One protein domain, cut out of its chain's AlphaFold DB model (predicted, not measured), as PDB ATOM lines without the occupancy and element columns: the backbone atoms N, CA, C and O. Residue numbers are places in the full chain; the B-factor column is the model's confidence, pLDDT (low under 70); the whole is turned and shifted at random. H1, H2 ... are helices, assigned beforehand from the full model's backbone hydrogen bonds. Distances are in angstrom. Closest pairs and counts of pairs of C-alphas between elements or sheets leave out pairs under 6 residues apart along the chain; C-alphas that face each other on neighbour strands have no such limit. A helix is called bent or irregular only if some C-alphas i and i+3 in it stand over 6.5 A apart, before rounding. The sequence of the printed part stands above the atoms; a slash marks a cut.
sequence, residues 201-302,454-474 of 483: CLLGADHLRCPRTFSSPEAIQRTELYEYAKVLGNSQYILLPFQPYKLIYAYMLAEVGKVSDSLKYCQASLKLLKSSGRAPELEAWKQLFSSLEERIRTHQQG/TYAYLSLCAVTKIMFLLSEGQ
ATOM      1  N   CYS A 201     -15.663   9.975  21.189       96.19
ATOM      2  CA  CYS A 201     -14.878   9.017  21.994       96.19
ATOM      3  C   CYS A 201     -14.693   7.657  21.293       96.19
ATOM      4  O   CYS A 201     -13.646   7.024  21.392       96.19
ATOM      5  N   LEU A 202     -15.734   7.195  20.591       96.25
ATOM      6  CA  LEU A 202     -15.754   5.986  19.762       96.25
ATOM      7  C   LEU A 202     -16.718   6.209  18.591       96.25
ATOM      8  O   LEU A 202     -17.782   6.810  18.759       96.25
ATOM      9  N   LEU A 203     -16.389   5.686  17.411       95.06
ATOM     10  CA  LEU A 203     -17.171   5.928  16.199       95.06
ATOM     11  C   LEU A 203     -18.585   5.342  16.279       95.06
ATOM     12  O   LEU A 203     -18.792   4.128  16.391       95.06
ATOM     13  N   GLY A 204     -19.577   6.228  16.192       91.50
ATOM     14  CA  GLY A 204     -20.998   5.886  16.282       91.50
ATOM     15  C   GLY A 204     -21.458   5.489  17.684       91.50
ATOM     16  O   GLY A 204     -22.474   4.809  17.801       91.50
ATOM     17  N   ALA A 205     -20.711   5.857  18.728       94.00
ATOM     18  CA  ALA A 205     -21.117   5.678  20.116       94.00
ATOM     19  C   ALA A 205     -21.677   6.973  20.709       94.00
ATOM     20  O   ALA A 205     -21.128   8.047  20.501       94.00
ATOM     21  N   ASP A 206     -22.740   6.868  21.496       94.31
ATOM     22  CA  ASP A 206     -23.383   8.013  22.140       94.31
ATOM     23  C   ASP A 206     -22.896   8.152  23.591       94.31
ATOM     24  O   ASP A 206     -23.564   7.719  24.533       94.31
ATOM     25  N   HIS A 207     -21.685   8.683  23.787       94.50
ATOM     26  CA  HIS A 207     -21.103   8.846  25.128       94.50
ATOM     27  C   HIS A 207     -21.797   9.932  25.955       94.50
ATOM     28  O   HIS A 207     -21.780   9.841  27.178       94.50
ATOM     29  N   LEU A 208     -22.452  10.906  25.315       92.19
ATOM     30  CA  LEU A 208     -23.189  11.971  26.002       92.19
ATOM     31  C   LEU A 208     -24.485  11.447  26.639       92.19
ATOM     32  O   LEU A 208     -24.756  11.726  27.807       92.19
ATOM     33  N   ARG A 209     -25.277  10.642  25.915       92.75
ATOM     34  CA  ARG A 209     -26.517  10.050  26.454       92.75
ATOM     35  C   ARG A 209     -26.272   8.757  27.234       92.75
ATOM     36  O   ARG A 209     -27.042   8.429  28.137       92.75
ATOM     37  N   CYS A 210     -25.228   8.003  26.896       92.38
ATOM     38  CA  CYS A 210     -24.933   6.693  27.481       92.38
ATOM     39  C   CYS A 210     -23.505   6.594  28.068       92.38
ATOM     40  O   CYS A 210     -22.797   5.628  27.768       92.38
ATOM     41  N   PRO A 211     -23.068   7.510  28.959       93.38
ATOM     42  CA  PRO A 211     -21.670   7.616  29.412       93.38
ATOM     43  C   PRO A 211     -21.107   6.357  30.088       93.38
ATOM     44  O   PRO A 211     -19.898   6.159  30.120       93.38
ATOM     45  N   ARG A 212     -21.968   5.467  30.603       91.69
ATOM     46  CA  ARG A 212     -21.562   4.189  31.222       91.69
ATOM     47  C   ARG A 212     -21.605   2.976  30.283       91.69
ATOM     48  O   ARG A 212     -21.124   1.917  30.669       91.69
ATOM     49  N   THR A 213     -22.205   3.090  29.097       92.62
ATOM     50  CA  THR A 213     -22.523   1.936  28.224       92.62
ATOM     51  C   THR A 213     -22.247   2.163  26.734       92.62
ATOM     52  O   THR A 213     -22.414   1.238  25.945       92.62
ATOM     53  N   PHE A 214     -21.773   3.348  26.329       94.38
ATOM     54  CA  PHE A 214     -21.465   3.682  24.929       94.38
ATOM     55  C   PHE A 214     -20.376   2.799  24.289       94.38
ATOM     56  O   PHE A 214     -20.296   2.695  23.066       94.38
ATOM     57  N   SER A 215     -19.536   2.154  25.104       95.19
ATOM     58  CA  SER A 215     -18.473   1.244  24.662       95.19
ATOM     59  C   SER A 215     -19.031  -0.109  24.202       95.19
ATOM     60  O   SER A 215     -18.831  -1.124  24.865       95.19
ATOM     61  N   SER A 216     -19.752  -0.132  23.076       94.44
ATOM     62  CA  SER A 216     -20.260  -1.370  22.469       94.44
ATOM     63  C   SER A 216     -19.205  -2.056  21.580       94.44
ATOM     64  O   SER A 216     -18.341  -1.373  21.016       94.44
ATOM     65  N   PRO A 217     -19.289  -3.388  21.379       94.25
ATOM     66  CA  PRO A 217     -18.474  -4.122  20.408       94.25
ATOM     67  C   PRO A 217     -18.408  -3.459  19.025       94.25
ATOM     68  O   PRO A 217     -17.334  -3.343  18.443       94.25
ATOM     69  N   GLU A 218     -19.543  -2.984  18.517       91.19
ATOM     70  CA  GLU A 218     -19.683  -2.384  17.189       91.19
ATOM     71  C   GLU A 218     -18.972  -1.027  17.110       91.19
ATOM     72  O   GLU A 218     -18.302  -0.734  16.119       91.19
ATOM     73  N   ALA A 219     -19.072  -0.203  18.157       94.25
ATOM     74  CA  ALA A 219     -18.375   1.080  18.221       94.25
ATOM     75  C   ALA A 219     -16.852   0.913  18.317       94.25
ATOM     76  O   ALA A 219     -16.099   1.644  17.666       94.25
ATOM     77  N   ILE A 220     -16.397  -0.084  19.077       96.31
ATOM     78  CA  ILE A 220     -14.978  -0.430  19.177       96.31
ATOM     79  C   ILE A 220     -14.464  -0.936  17.824       96.31
ATOM     80  O   ILE A 220     -13.456  -0.431  17.338       96.31
ATOM     81  N   GLN A 221     -15.181  -1.850  17.163       93.81
ATOM     82  CA  GLN A 221     -14.806  -2.376  15.844       93.81
ATOM     83  C   GLN A 221     -14.727  -1.286  14.763       93.81
ATOM     84  O   GLN A 221     -13.769  -1.260  13.989       93.81
ATOM     85  N   ARG A 222     -15.679  -0.342  14.725       91.88
ATOM     86  CA  ARG A 222     -15.615   0.811  13.804       91.88
ATOM     87  C   ARG A 222     -14.417   1.714  14.089       91.88
ATOM     88  O   ARG A 222     -13.771   2.188  13.157       91.88
ATOM     89  N   THR A 223     -14.095   1.922  15.363       95.62
ATOM     90  CA  THR A 223     -12.936   2.731  15.771       95.62
ATOM     91  C   THR A 223     -11.609   2.032  15.450       95.62
ATOM     92  O   THR A 223     -10.664   2.689  15.022       95.62
ATOM     93  N   GLU A 224     -11.544   0.699  15.546       93.94
ATOM     94  CA  GLU A 224     -10.389  -0.083  15.082       93.94
ATOM     95  C   GLU A 224     -10.204   0.022  13.564       93.94
ATOM     96  O   GLU A 224      -9.076   0.178  13.099       93.94
ATOM     97  N   LEU A 225     -11.289   0.008  12.781       91.06
ATOM     98  CA  LEU A 225     -11.210   0.205  11.332       91.06
ATOM     99  C   LEU A 225     -10.665   1.600  10.972       91.06
ATOM    100  O   LEU A 225      -9.865   1.723  10.046       91.06
ATOM    101  N   TYR A 226     -11.039   2.635  11.730       92.06
ATOM    102  CA  TYR A 226     -10.482   3.985  11.594       92.06
ATOM    103  C   TYR A 226      -9.002   4.070  11.973       92.06
ATOM    104  O   TYR A 226      -8.209   4.626  11.209       92.06
ATOM    105  N   GLU A 227      -8.601   3.490  13.107       91.94
ATOM    106  CA  GLU A 227      -7.188   3.418  13.494       91.94
ATOM    107  C   GLU A 227      -6.379   2.689  12.410       91.94
ATOM    108  O   GLU A 227      -5.347   3.192  11.971       91.94
ATOM    109  N   TYR A 228      -6.884   1.562  11.899       90.25
ATOM    110  CA  TYR A 228      -6.267   0.818  10.800       90.25
ATOM    111  C   TYR A 228      -6.160   1.653   9.511       90.25
ATOM    112  O   TYR A 228      -5.095   1.681   8.894       90.25
ATOM    113  N   ALA A 229      -7.208   2.393   9.131       87.38
ATOM    114  CA  ALA A 229      -7.187   3.298   7.980       87.38
ATOM    115  C   ALA A 229      -6.103   4.386   8.109       87.38
ATOM    116  O   ALA A 229      -5.352   4.627   7.161       87.38
ATOM    117  N   LYS A 230      -5.965   5.000   9.292       87.62
ATOM    118  CA  LYS A 230      -4.899   5.978   9.573       87.62
ATOM    119  C   LYS A 230      -3.507   5.320   9.584       87.62
ATOM    120  O   LYS A 230      -2.578   5.892   9.015       87.62
ATOM    121  N   VAL A 231      -3.363   4.101  10.118       88.38
ATOM    122  CA  VAL A 231      -2.105   3.317  10.101       88.38
ATOM    123  C   VAL A 231      -1.652   2.952   8.679       88.38
ATOM    124  O   VAL A 231      -0.449   2.907   8.413       88.38
ATOM    125  N   LEU A 232      -2.578   2.727   7.741       86.94
ATOM    126  CA  LEU A 232      -2.235   2.503   6.328       86.94
ATOM    127  C   LEU A 232      -1.596   3.736   5.669       86.94
ATOM    128  O   LEU A 232      -0.752   3.571   4.789       86.94
ATOM    129  N   GLY A 233      -1.976   4.947   6.093       82.81
ATOM    130  CA  GLY A 233      -1.401   6.207   5.600       82.81
ATOM    131  C   GLY A 233      -0.137   6.630   6.342       82.81
ATOM    132  O   GLY A 233       0.786   7.170   5.739       82.81
ATOM    133  N   ASN A 234      -0.071   6.347   7.641       85.69
ATOM    134  CA  ASN A 234       1.093   6.584   8.481       85.69
ATOM    135  C   ASN A 234       1.324   5.377   9.399       85.69
ATOM    136  O   ASN A 234       0.657   5.218  10.415       85.69
ATOM    137  N   SER A 235       2.332   4.561   9.083       86.00
ATOM    138  CA  SER A 235       2.662   3.354   9.861       86.00
ATOM    139  C   SER A 235       3.084   3.604  11.321       86.00
ATOM    140  O   SER A 235       3.130   2.652  12.096       86.00
ATOM    141  N   GLN A 236       3.389   4.856  11.687       84.06
ATOM    142  CA  GLN A 236       3.698   5.295  13.055       84.06
ATOM    143  C   GLN A 236       2.482   5.922  13.763       84.06
ATOM    144  O   GLN A 236       2.618   6.430  14.872       84.06
ATOM    145  N   TYR A 237       1.299   5.929  13.139       86.94
ATOM    146  CA  TYR A 237       0.079   6.441  13.757       86.94
ATOM    147  C   TYR A 237      -0.363   5.548  14.921       86.94
ATOM    148  O   TYR A 237      -0.436   4.325  14.793       86.94
ATOM    149  N   ILE A 238      -0.690   6.174  16.051       86.12
ATOM    150  CA  ILE A 238      -1.161   5.505  17.264       86.12
ATOM    151  C   ILE A 238      -2.322   6.318  17.824       86.12
ATOM    152  O   ILE A 238      -2.132   7.457  18.249       86.12
ATOM    153  N   LEU A 239      -3.520   5.733  17.871       91.12
ATOM    154  CA  LEU A 239      -4.669   6.393  18.482       91.12
ATOM    155  C   LEU A 239      -4.663   6.140  19.996       91.12
ATOM    156  O   LEU A 239      -5.301   5.206  20.484       91.12
ATOM    157  N   LEU A 240      -3.901   6.936  20.750       89.44
ATOM    158  CA  LEU A 240      -3.730   6.739  22.198       89.44
ATOM    159  C   LEU A 240      -5.060   6.667  22.981       89.44
ATOM    160  O   LEU A 240      -5.214   5.701  23.734       89.44
ATOM    161  N   PRO A 241      -6.064   7.544  22.751       92.94
ATOM    162  CA  PRO A 241      -7.356   7.461  23.442       92.94
ATOM    163  C   PRO A 241      -8.125   6.154  23.202       92.94
ATOM    164  O   PRO A 241      -8.976   5.786  24.005       92.94
ATOM    165  N   PHE A 242      -7.819   5.415  22.129       94.19
ATOM    166  CA  PHE A 242      -8.516   4.173  21.795       94.19
ATOM    167  C   PHE A 242      -7.999   2.935  22.558       94.19
ATOM    168  O   PHE A 242      -8.712   1.938  22.694       94.19
ATOM    169  N   GLN A 243      -6.777   2.974  23.101       92.06
ATOM    170  CA  GLN A 243      -6.164   1.803  23.743       92.06
ATOM    171  C   GLN A 243      -6.931   1.241  24.968       92.06
ATOM    172  O   GLN A 243      -7.037   0.012  25.043       92.06
ATOM    173  N   PRO A 244      -7.528   2.035  25.890       93.19
ATOM    174  CA  PRO A 244      -8.357   1.473  26.965       93.19
ATOM    175  C   PRO A 244      -9.588   0.712  26.444       93.19
ATOM    176  O   PRO A 244      -9.963  -0.314  27.012       93.19
ATOM    177  N   TYR A 245     -10.184   1.123  25.322       95.69
ATOM    178  CA  TYR A 245     -11.337   0.418  24.749       95.69
ATOM    179  C   TYR A 245     -10.954  -0.929  24.115       95.69
ATOM    180  O   TYR A 245     -11.727  -1.884  24.197       95.69
ATOM    181  N   LYS A 246      -9.733  -1.071  23.575       95.75
ATOM    182  CA  LYS A 246      -9.206  -2.385  23.154       95.75
ATOM    183  C   LYS A 246      -9.046  -3.356  24.325       95.75
ATOM    184  O   LYS A 246      -9.262  -4.553  24.152       95.75
ATOM    185  N   LEU A 247      -8.689  -2.859  25.514       95.75
ATOM    186  CA  LEU A 247      -8.633  -3.677  26.731       95.75
ATOM    187  C   LEU A 247     -10.037  -4.145  27.137       95.75
ATOM    188  O   LEU A 247     -10.225  -5.333  27.392       95.75
ATOM    189  N   ILE A 248     -11.023  -3.240  27.141       95.94
ATOM    190  CA  ILE A 248     -12.437  -3.577  27.391       95.94
ATOM    191  C   ILE A 248     -12.907  -4.663  26.411       95.94
ATOM    192  O   ILE A 248     -13.491  -5.662  26.824       95.94
ATOM    193  N   TYR A 249     -12.582  -4.526  25.126       97.62
ATOM    194  CA  TYR A 249     -12.943  -5.517  24.113       97.62
ATOM    195  C   TYR A 249     -12.243  -6.867  24.303       97.62
ATOM    196  O   TYR A 249     -12.865  -7.913  24.130       97.62
ATOM    197  N   ALA A 250     -10.976  -6.872  24.725       97.50
ATOM    198  CA  ALA A 250     -10.281  -8.101  25.092       97.50
ATOM    199  C   ALA A 250     -10.969  -8.811  26.276       97.50
ATOM    200  O   ALA A 250     -11.108 -10.036  26.237       97.50
ATOM    201  N   TYR A 251     -11.463  -8.075  27.279       97.12
ATOM    202  CA  TYR A 251     -12.290  -8.650  28.349       97.12
ATOM    203  C   TYR A 251     -13.600  -9.239  27.808       97.12
ATOM    204  O   TYR A 251     -13.850 -10.422  28.029       97.12
ATOM    205  N   MET A 252     -14.363  -8.483  27.009       96.69
ATOM    206  CA  MET A 252     -15.603  -8.970  26.376       96.69
ATOM    207  C   MET A 252     -15.379 -10.259  25.571       96.69
ATOM    208  O   MET A 252     -16.169 -11.198  25.655       96.69
ATOM    209  N   LEU A 253     -14.282 -10.335  24.805       96.56
ATOM    210  CA  LEU A 253     -13.899 -11.533  24.052       96.56
ATOM    211  C   LEU A 253     -13.585 -12.722  24.971       96.56
ATOM    212  O   LEU A 253     -13.982 -13.842  24.659       96.56
ATOM    213  N   ALA A 254     -12.891 -12.502  26.090       95.94
ATOM    214  CA  ALA A 254     -12.597 -13.559  27.055       95.94
ATOM    215  C   ALA A 254     -13.876 -14.081  27.738       95.94
ATOM    216  O   ALA A 254     -14.038 -15.294  27.861       95.94
ATOM    217  N   GLU A 255     -14.797 -13.188  28.110       94.06
ATOM    218  CA  GLU A 255     -16.084 -13.523  28.741       94.06
ATOM    219  C   GLU A 255     -16.979 -14.381  27.834       94.06
ATOM    220  O   GLU A 255     -17.583 -15.342  28.304       94.06
ATOM    221  N   VAL A 256     -17.003 -14.116  26.521       95.62
ATOM    222  CA  VAL A 256     -17.728 -14.951  25.537       95.62
ATOM    223  C   VAL A 256     -16.923 -16.165  25.038       95.62
ATOM    224  O   VAL A 256     -17.264 -16.765  24.019       95.62
ATOM    225  N   GLY A 257     -15.826 -16.526  25.712       93.25
ATOM    226  CA  GLY A 257     -15.014 -17.707  25.394       93.25
ATOM    227  C   GLY A 257     -14.088 -17.572  24.176       93.25
ATOM    228  O   GLY A 257     -13.366 -18.516  23.849       93.25
ATOM    229  N   LYS A 258     -14.009 -16.401  23.530       94.75
ATOM    230  CA  LYS A 258     -13.059 -16.090  22.437       94.75
ATOM    231  C   LYS A 258     -11.658 -15.766  22.971       94.75
ATOM    232  O   LYS A 258     -11.029 -14.763  22.629       94.75
ATOM    233  N   VAL A 259     -11.145 -16.667  23.803       94.38
ATOM    234  CA  VAL A 259      -9.886 -16.522  24.548       94.38
ATOM    235  C   VAL A 259      -8.675 -16.334  23.619       94.38
ATOM    236  O   VAL A 259      -7.770 -15.569  23.941       94.38
ATOM    237  N   SER A 260      -8.664 -16.970  22.440       93.88
ATOM    238  CA  SER A 260      -7.591 -16.779  21.446       93.88
ATOM    239  C   SER A 260      -7.562 -15.357  20.876       93.88
ATOM    240  O   SER A 260      -6.485 -14.785  20.744       93.88
ATOM    241  N   ASP A 261      -8.720 -14.767  20.574       94.12
ATOM    242  CA  ASP A 261      -8.786 -13.411  20.019       94.12
ATOM    243  C   ASP A 261      -8.450 -12.369  21.090       94.12
ATOM    244  O   ASP A 261      -7.645 -11.472  20.848       94.12
ATOM    245  N   SER A 262      -8.959 -12.556  22.312       96.69
ATOM    246  CA  SER A 262      -8.588 -11.753  23.484       96.69
ATOM    247  C   SER A 262      -7.066 -11.718  23.715       96.69
ATOM    248  O   SER A 262      -6.475 -10.645  23.882       96.69
ATOM    249  N   LEU A 263      -6.396 -12.877  23.619       95.62
ATOM    250  CA  LEU A 263      -4.938 -12.978  23.730       95.62
ATOM    251  C   LEU A 263      -4.208 -12.174  22.640       95.62
ATOM    252  O   LEU A 263      -3.239 -11.476  22.944       95.62
ATOM    253  N   LYS A 264      -4.686 -12.218  21.387       95.69
ATOM    254  CA  LYS A 264      -4.114 -11.429  20.281       95.69
ATOM    255  C   LYS A 264      -4.225  -9.924  20.548       95.69
ATOM    256  O   LYS A 264      -3.248  -9.212  20.322       95.69
ATOM    257  N   TYR A 265      -5.363  -9.438  21.059       96.00
ATOM    258  CA  TYR A 265      -5.526  -8.022  21.432       96.00
ATOM    259  C   TYR A 265      -4.535  -7.599  22.522       96.00
ATOM    260  O   TYR A 265      -3.910  -6.541  22.396       96.00
ATOM    261  N   CYS A 266      -4.330  -8.432  23.548       95.94
ATOM    262  CA  CYS A 266      -3.335  -8.164  24.590       95.94
ATOM    263  C   CYS A 266      -1.919  -8.076  24.004       95.94
ATOM    264  O   CYS A 266      -1.211  -7.098  24.236       95.94
ATOM    265  N   GLN A 267      -1.520  -9.049  23.184       94.44
ATOM    266  CA  GLN A 267      -0.182  -9.103  22.585       94.44
ATOM    267  C   GLN A 267       0.083  -7.949  21.608       94.44
ATOM    268  O   GLN A 267       1.165  -7.353  21.637       94.44
ATOM    269  N   ALA A 268      -0.900  -7.594  20.777       92.25
ATOM    270  CA  ALA A 268      -0.811  -6.459  19.862       92.25
ATOM    271  C   ALA A 268      -0.662  -5.131  20.624       92.25
ATOM    272  O   ALA A 268       0.249  -4.351  20.331       92.25
ATOM    273  N   SER A 269      -1.490  -4.912  21.647       91.62
ATOM    274  CA  SER A 269      -1.461  -3.690  22.461       91.62
ATOM    275  C   SER A 269      -0.175  -3.586  23.286       91.62
ATOM    276  O   SER A 269       0.451  -2.530  23.317       91.62
ATOM    277  N   LEU A 270       0.309  -4.688  23.872       92.12
ATOM    278  CA  LEU A 270       1.593  -4.714  24.583       92.12
ATOM    279  C   LEU A 270       2.778  -4.420  23.661       92.12
ATOM    280  O   LEU A 270       3.710  -3.734  24.079       92.12
ATOM    281  N   LYS A 271       2.763  -4.906  22.413       89.69
ATOM    282  CA  LYS A 271       3.797  -4.577  21.420       89.69
ATOM    283  C   LYS A 271       3.788  -3.080  21.087       89.69
ATOM    284  O   LYS A 271       4.844  -2.458  21.119       89.69
ATOM    285  N   LEU A 272       2.608  -2.516  20.824       85.88
ATOM    286  CA  LEU A 272       2.401  -1.102  20.485       85.88
ATOM    287  C   LEU A 272       2.811  -0.155  21.626       85.88
ATOM    288  O   LEU A 272       3.546   0.815  21.422       85.88
ATOM    289  N   LEU A 273       2.374  -0.461  22.849       82.19
ATOM    290  CA  LEU A 273       2.677   0.343  24.028       82.19
ATOM    291  C   LEU A 273       4.165   0.262  24.402       82.19
ATOM    292  O   LEU A 273       4.719   1.254  24.869       82.19
ATOM    293  N   LYS A 274       4.851  -0.869  24.172       82.69
ATOM    294  CA  LYS A 274       6.306  -0.994  24.410       82.69
ATOM    295  C   LYS A 274       7.148  -0.051  23.543       82.69
ATOM    296  O   LYS A 274       8.175   0.414  24.023       82.69
ATOM    297  N   SER A 275       6.718   0.253  22.317       76.69
ATOM    298  CA  SER A 275       7.346   1.285  21.472       76.69
ATOM    299  C   SER A 275       6.957   2.721  21.856       76.69
ATOM    300  O   SER A 275       7.653   3.659  21.485       76.69
ATOM    301  N   SER A 276       5.875   2.906  22.616       69.50
ATOM    302  CA  SER A 276       5.284   4.218  22.909       69.50
ATOM    303  C   SER A 276       5.735   4.772  24.267       69.50
ATOM    304  O   SER A 276       4.988   4.732  25.242       69.50
ATOM    305  N   GLY A 277       6.960   5.301  24.334       66.81
ATOM    306  CA  GLY A 277       7.439   6.155  25.436       66.81
ATOM    307  C   GLY A 277       7.340   5.591  26.870       66.81
ATOM    308  O   GLY A 277       7.219   4.386  27.102       66.81
ATOM    309  N   ARG A 278       7.427   6.503  27.856       66.00
ATOM    310  CA  ARG A 278       7.336   6.231  29.310       66.00
ATOM    311  C   ARG A 278       6.330   7.146  30.030       66.00
ATOM    312  O   ARG A 278       6.582   7.600  31.142       66.00
ATOM    313  N   ALA A 279       5.205   7.460  29.394       70.69
ATOM    314  CA  ALA A 279       4.127   8.183  30.067       70.69
ATOM    315  C   ALA A 279       3.443   7.270  31.114       70.69
ATOM    316  O   ALA A 279       3.195   6.099  30.812       70.69
ATOM    317  N   PRO A 280       3.112   7.768  32.322       73.19
ATOM    318  CA  PRO A 280       2.605   6.932  33.417       73.19
ATOM    319  C   PRO A 280       1.257   6.270  33.101       73.19
ATOM    320  O   PRO A 280       1.020   5.132  33.502       73.19
ATOM    321  N   GLU A 281       0.400   6.935  32.323       72.56
ATOM    322  CA  GLU A 281      -0.875   6.374  31.864       72.56
ATOM    323  C   GLU A 281      -0.666   5.143  30.959       72.56
ATOM    324  O   GLU A 281      -1.304   4.106  31.134       72.56
ATOM    325  N   LEU A 282       0.318   5.204  30.052       79.88
ATOM    326  CA  LEU A 282       0.670   4.080  29.182       79.88
ATOM    327  C   LEU A 282       1.262   2.903  29.972       79.88
ATOM    328  O   LEU A 282       1.064   1.755  29.574       79.88
ATOM    329  N   GLU A 283       1.950   3.150  31.091       84.69
ATOM    330  CA  GLU A 283       2.384   2.082  32.002       84.69
ATOM    331  C   GLU A 283       1.198   1.402  32.700       84.69
ATOM    332  O   GLU A 283       1.166   0.171  32.767       84.69
ATOM    333  N   ALA A 284       0.181   2.153  33.134       87.94
ATOM    334  CA  ALA A 284      -1.045   1.565  33.684       87.94
ATOM    335  C   ALA A 284      -1.735   0.641  32.661       87.94
ATOM    336  O   ALA A 284      -2.070  -0.505  32.983       87.94
ATOM    337  N   TRP A 285      -1.849   1.074  31.400       88.12
ATOM    338  CA  TRP A 285      -2.387   0.240  30.320       88.12
ATOM    339  C   TRP A 285      -1.531  -1.013  30.064       88.12
ATOM    340  O   TRP A 285      -2.083  -2.112  29.961       88.12
ATOM    341  N   LYS A 286      -0.191  -0.903  30.046       90.50
ATOM    342  CA  LYS A 286       0.721  -2.063  29.923       90.50
ATOM    343  C   LYS A 286       0.499  -3.092  31.037       90.50
ATOM    344  O   LYS A 286       0.467  -4.290  30.745       90.50
ATOM    345  N   GLN A 287       0.329  -2.660  32.287       92.19
ATOM    346  CA  GLN A 287       0.087  -3.573  33.412       92.19
ATOM    347  C   GLN A 287      -1.258  -4.297  33.282       92.19
ATOM    348  O   GLN A 287      -1.318  -5.517  33.445       92.19
ATOM    349  N   LEU A 288      -2.327  -3.585  32.910       94.62
ATOM    350  CA  LEU A 288      -3.652  -4.190  32.750       94.62
ATOM    351  C   LEU A 288      -3.714  -5.195  31.586       94.62
ATOM    352  O   LEU A 288      -4.265  -6.284  31.762       94.62
ATOM    353  N   PHE A 289      -3.098  -4.893  30.437       95.50
ATOM    354  CA  PHE A 289      -2.977  -5.864  29.338       95.50
ATOM    355  C   PHE A 289      -2.118  -7.081  29.719       95.50
ATOM    356  O   PHE A 289      -2.457  -8.202  29.345       95.50
ATOM    357  N   SER A 290      -1.034  -6.885  30.482       95.31
ATOM    358  CA  SER A 290      -0.170  -7.987  30.945       95.31
ATOM    359  C   SER A 290      -0.906  -8.918  31.913       95.31
ATOM    360  O   SER A 290      -0.821 -10.137  31.779       95.31
ATOM    361  N   SER A 291      -1.684  -8.349  32.841       96.50
ATOM    362  CA  SER A 291      -2.522  -9.091  33.792       96.50
ATOM    363  C   SER A 291      -3.592  -9.935  33.086       96.50
ATOM    364  O   SER A 291      -3.776 -11.112  33.407       96.50
ATOM    365  N   LEU A 292      -4.260  -9.378  32.067       96.31
ATOM    366  CA  LEU A 292      -5.222 -10.134  31.261       96.31
ATOM    367  C   LEU A 292      -4.539 -11.251  30.451       96.31
ATOM    368  O   LEU A 292      -5.022 -12.386  30.464       96.31
ATOM    369  N   GLU A 293      -3.393 -10.979  29.815       95.81
ATOM    370  CA  GLU A 293      -2.622 -12.008  29.102       95.81
ATOM    371  C   GLU A 293      -2.201 -13.163  30.033       95.81
ATOM    372  O   GLU A 293      -2.344 -14.331  29.663       95.81
ATOM    373  N   GLU A 294      -1.708 -12.873  31.238       94.06
ATOM    374  CA  GLU A 294      -1.289 -13.900  32.200       94.06
ATOM    375  C   GLU A 294      -2.465 -14.765  32.674       94.06
ATOM    376  O   GLU A 294      -2.356 -15.996  32.694       94.06
ATOM    377  N   ARG A 295      -3.616 -14.150  32.978       93.69
ATOM    378  CA  ARG A 295      -4.852 -14.870  33.332       93.69
ATOM    379  C   ARG A 295      -5.309 -15.794  32.204       93.69
ATOM    380  O   ARG A 295      -5.617 -16.958  32.455       93.69
ATOM    381  N   ILE A 296      -5.304 -15.301  30.965       93.25
ATOM    382  CA  ILE A 296      -5.658 -16.083  29.773       93.25
ATOM    383  C   ILE A 296      -4.693 -17.253  29.575       93.25
ATOM    384  O   ILE A 296      -5.132 -18.388  29.377       93.25
ATOM    385  N   ARG A 297      -3.384 -17.003  29.662       89.94
ATOM    386  CA  ARG A 297      -2.355 -18.037  29.509       89.94
ATOM    387  C   ARG A 297      -2.482 -19.113  30.586       89.94
ATOM    388  O   ARG A 297      -2.406 -20.296  30.267       89.94
ATOM    389  N   THR A 298      -2.747 -18.713  31.830       89.00
ATOM    390  CA  THR A 298      -3.001 -19.630  32.951       89.00
ATOM    391  C   THR A 298      -4.240 -20.488  32.693       89.00
ATOM    392  O   THR A 298      -4.176 -21.699  32.861       89.00
ATOM    393  N   HIS A 299      -5.338 -19.907  32.198       85.00
ATOM    394  CA  HIS A 299      -6.541 -20.660  31.819       85.00
ATOM    395  C   HIS A 299      -6.290 -21.640  30.656       85.00
ATOM    396  O   HIS A 299      -6.793 -22.759  30.665       85.00
ATOM    397  N   GLN A 300      -5.492 -21.255  29.653       83.69
ATOM    398  CA  GLN A 300      -5.137 -22.133  28.527       83.69
ATOM    399  C   GLN A 300      -4.199 -23.283  28.927       83.69
ATOM    400  O   GLN A 300      -4.312 -24.377  28.383       83.69
ATOM    401  N   GLN A 301      -3.279 -23.047  29.865       74.94
ATOM    402  CA  GLN A 301      -2.369 -24.069  30.399       74.94
ATOM    403  C   GLN A 301      -3.026 -24.931  31.491       74.94
ATOM    404  O   GLN A 301      -2.606 -26.063  31.717       74.94
ATOM    405  N   GLY A 302      -4.052 -24.396  32.151       60.16
ATOM    406  CA  GLY A 302      -4.773 -24.982  33.276       60.16
ATOM    407  C   GLY A 302      -6.255 -25.198  32.982       60.16
ATOM    408  O   GLY A 302      -7.103 -24.785  33.771       60.16
ATOM    409  N   THR A 454      -3.427   6.757  -1.361       52.50
ATOM    410  CA  THR A 454      -4.705   6.340  -1.961       52.50
ATOM    411  C   THR A 454      -5.397   5.240  -1.148       52.50
ATOM    412  O   THR A 454      -6.592   5.353  -0.891       52.50
ATOM    413  N   TYR A 455      -4.683   4.210  -0.678       50.16
ATOM    414  CA  TYR A 455      -5.282   3.161   0.162       50.16
ATOM    415  C   TYR A 455      -5.741   3.670   1.534       50.16
ATOM    416  O   TYR A 455      -6.791   3.242   2.017       50.16
ATOM    417  N   ALA A 456      -5.002   4.593   2.150       51.88
ATOM    418  CA  ALA A 456      -5.392   5.208   3.416       51.88
ATOM    419  C   ALA A 456      -6.652   6.074   3.269       51.88
ATOM    420  O   ALA A 456      -7.596   5.923   4.044       51.88
ATOM    421  N   TYR A 457      -6.705   6.909   2.227       59.09
ATOM    422  CA  TYR A 457      -7.879   7.722   1.908       59.09
ATOM    423  C   TYR A 457      -9.088   6.858   1.539       59.09
ATOM    424  O   TYR A 457     -10.158   7.086   2.085       59.09
ATOM    425  N   LEU A 458      -8.933   5.815   0.716       58.44
ATOM    426  CA  LEU A 458     -10.019   4.864   0.429       58.44
ATOM    427  C   LEU A 458     -10.536   4.168   1.698       58.44
ATOM    428  O   LEU A 458     -11.739   3.953   1.829       58.44
ATOM    429  N   SER A 459      -9.651   3.857   2.648       56.44
ATOM    430  CA  SER A 459     -10.036   3.257   3.933       56.44
ATOM    431  C   SER A 459     -10.761   4.259   4.840       56.44
ATOM    432  O   SER A 459     -11.730   3.892   5.499       56.44
ATOM    433  N   LEU A 460     -10.365   5.536   4.832       66.12
ATOM    434  CA  LEU A 460     -11.095   6.601   5.527       66.12
ATOM    435  C   LEU A 460     -12.463   6.858   4.872       66.12
ATOM    436  O   LEU A 460     -13.460   6.951   5.580       66.12
ATOM    437  N   CYS A 461     -12.550   6.852   3.537       68.12
ATOM    438  CA  CYS A 461     -13.816   6.884   2.800       68.12
ATOM    439  C   CYS A 461     -14.722   5.698   3.163       68.12
ATOM    440  O   CYS A 461     -15.931   5.879   3.273       68.12
ATOM    441  N   ALA A 462     -14.165   4.500   3.376       67.00
ATOM    442  CA  ALA A 462     -14.922   3.331   3.827       67.00
ATOM    443  C   ALA A 462     -15.456   3.503   5.263       67.00
ATOM    444  O   ALA A 462     -16.613   3.184   5.524       67.00
ATOM    445  N   VAL A 463     -14.669   4.082   6.176       71.06
ATOM    446  CA  VAL A 463     -15.137   4.437   7.531       71.06
ATOM    447  C   VAL A 463     -16.259   5.477   7.467       71.06
ATOM    448  O   VAL A 463     -17.312   5.267   8.067       71.06
ATOM    449  N   THR A 464     -16.087   6.553   6.694       72.56
ATOM    450  CA  THR A 464     -17.132   7.568   6.484       72.56
ATOM    451  C   THR A 464     -18.377   6.956   5.836       72.56
ATOM    452  O   THR A 464     -19.486   7.275   6.244       72.56
ATOM    453  N   LYS A 465     -18.228   6.002   4.907       72.94
ATOM    454  CA  LYS A 465     -19.338   5.232   4.315       72.94
ATOM    455  C   LYS A 465     -20.074   4.365   5.331       72.94
ATOM    456  O   LYS A 465     -21.298   4.326   5.309       72.94
ATOM    457  N   ILE A 466     -19.362   3.688   6.225       73.62
ATOM    458  CA  ILE A 466     -19.971   2.897   7.303       73.62
ATOM    459  C   ILE A 466     -20.762   3.807   8.248       73.62
ATOM    460  O   ILE A 466     -21.902   3.497   8.589       73.62
ATOM    461  N   MET A 467     -20.187   4.949   8.629       80.19
ATOM    462  CA  MET A 467     -20.857   5.954   9.459       80.19
ATOM    463  C   MET A 467     -22.084   6.557   8.761       80.19
ATOM    464  O   MET A 467     -23.134   6.700   9.383       80.19
ATOM    465  N   PHE A 468     -21.992   6.794   7.455       71.06
ATOM    466  CA  PHE A 468     -23.089   7.262   6.614       71.06
ATOM    467  C   PHE A 468     -24.242   6.243   6.512       71.06
ATOM    468  O   PHE A 468     -25.406   6.583   6.715       71.06
ATOM    469  N   LEU A 469     -23.937   4.967   6.246       72.69
ATOM    470  CA  LEU A 469     -24.951   3.906   6.183       72.69
ATOM    471  C   LEU A 469     -25.633   3.679   7.546       72.69
ATOM    472  O   LEU A 469     -26.789   3.256   7.598       72.69
ATOM    473  N   LEU A 470     -24.936   3.979   8.649       74.31
ATOM    474  CA  LEU A 470     -25.511   3.988   9.995       74.31
ATOM    475  C   LEU A 470     -26.459   5.175  10.224       74.31
ATOM    476  O   LEU A 470     -27.484   4.974  10.871       74.31
ATOM    477  N   SER A 471     -26.180   6.373   9.689       71.75
ATOM    478  CA  SER A 471     -27.135   7.498   9.756       71.75
ATOM    479  C   SER A 471     -28.402   7.259   8.931       71.75
ATOM    480  O   SER A 471     -29.482   7.623   9.378       71.75
ATOM    481  N   GLU A 472     -28.306   6.570   7.790       68.81
ATOM    482  CA  GLU A 472     -29.471   6.178   6.974       68.81
ATOM    483  C   GLU A 472     -30.277   5.004   7.580       68.81
ATOM    484  O   GLU A 472     -31.253   4.542   6.990       68.81
ATOM    485  N   GLY A 473     -29.858   4.456   8.730       60.75
ATOM    486  CA  GLY A 473     -30.503   3.302   9.367       60.75
ATOM    487  C   GLY A 473     -30.389   1.986   8.581       60.75
ATOM    488  O   GLY A 473     -31.065   1.015   8.917       60.75
ATOM    489  N   GLN A 474     -29.540   1.925   7.548       52.47
ATOM    490  CA  GLN A 474     -29.459   0.783   6.628       52.47
ATOM    491  C   GLN A 474     -28.610  -0.382   7.163       52.47
ATOM    492  O   GLN A 474     -28.797  -1.521   6.733       52.47
TER     493      GLN A 474
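Overview. This is residues 201 to 302 and 454 to 474 of the 483 residues of the protein "Sec16_C domain-containing protein" of Triticum turgidum subsp. durum (UniProt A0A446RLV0). Three helices, H2, H3 and H4, make an up-and-down bundle, each running against the one before it in the chain, and a second antiparallel pair, H1 and H5, is joined to one side of it where the first part of H1 packs on H2. The long axis runs from H5 past H1 and H2 to H4, and residues 201 to 216 form a loop with no named element. The printed part has 123 residues with five named helices, H1 to H5 in chain order, and no named strand; the class is all helix. The whole is compact, with a radius of gyration of the C-alphas of 15.6 A, yet elongated, spanning 47 by 30 by 26 A.

Arrangement. After residues 201 to 216 comes H1, residues 217 to 233. A short link leads to H2, residues 240 to 255, the hub, which touches three helices. H1 touches H2 with residues 217 to 223 alone, at a steep tilt of 46 degrees, opposite ways; the closest C-alphas, of Ile 220 and Tyr 245, are 6.7 A apart. H2 and H3, residues 259 to 275, form a helical hairpin over a tight link, at a shallow tilt of 22 degrees; the closest C-alphas are those of Ala 250 and Ser 262, 4.3 A apart. H3 and H4, residues 280 to 301, form another hairpin over a tight link, at a shallow tilt of 32 degrees, only just short of steep; their closest C-alphas, of Cys 266 and Phe 289, are 5.3 A apart. H4 touches H2 the same way at a shallow tilt of 19 degrees, closest at the C-alphas of Leu 247 and Phe 289, 6.6 A. H5, residues 454 to 471, touches H1 with residues 455 to 463 alone, opposite ways at a shallow tilt of 23 degrees; the closest C-alphas, of Gly 233 and Ala 456, are 4.7 A apart. H5 is apart from H2, H3 and H4, and H1 is apart from H3 and H4. With 4 of 5 touching pairs at a shallow tilt, the helix packing is mostly aligned. Every O i to N i+4 pair is within hydrogen-bond range in H4 and H5; the counts are 12 of 13 in H1, 10 of 12 in H2 and 12 of 13 in H3.

Along the chain. H1 begins at C-alpha 217 (-18.474, -4.122, 20.408) and is 24.8 A long. H2 measures 24.6 A and is irregular: C-alphas 241 and 244 are 7.0 A apart. H3 measures 25.0 A. H4, the longest, covers 31.5 A and ends at C-alpha 301 (-2.369, -24.069, 30.399). H5, 25.3 A, ends at C-alpha 471 (-27.135, 7.498, 9.756).

Size, cuts and confidence. The farthest C-alphas, of Gly 302 and Glu 472, are 47.7 A apart. Residues 303 to 453 are not printed, and C-alphas 302 and 454 are 47.1 A apart across this cut, which the link from H4 to H5 crosses. Of the links that are printed whole, none is long. The mean pLDDT of the printed part is 86.0; residues 276 to 278, 302, 454 to 462 and 472 to 474 are under 70.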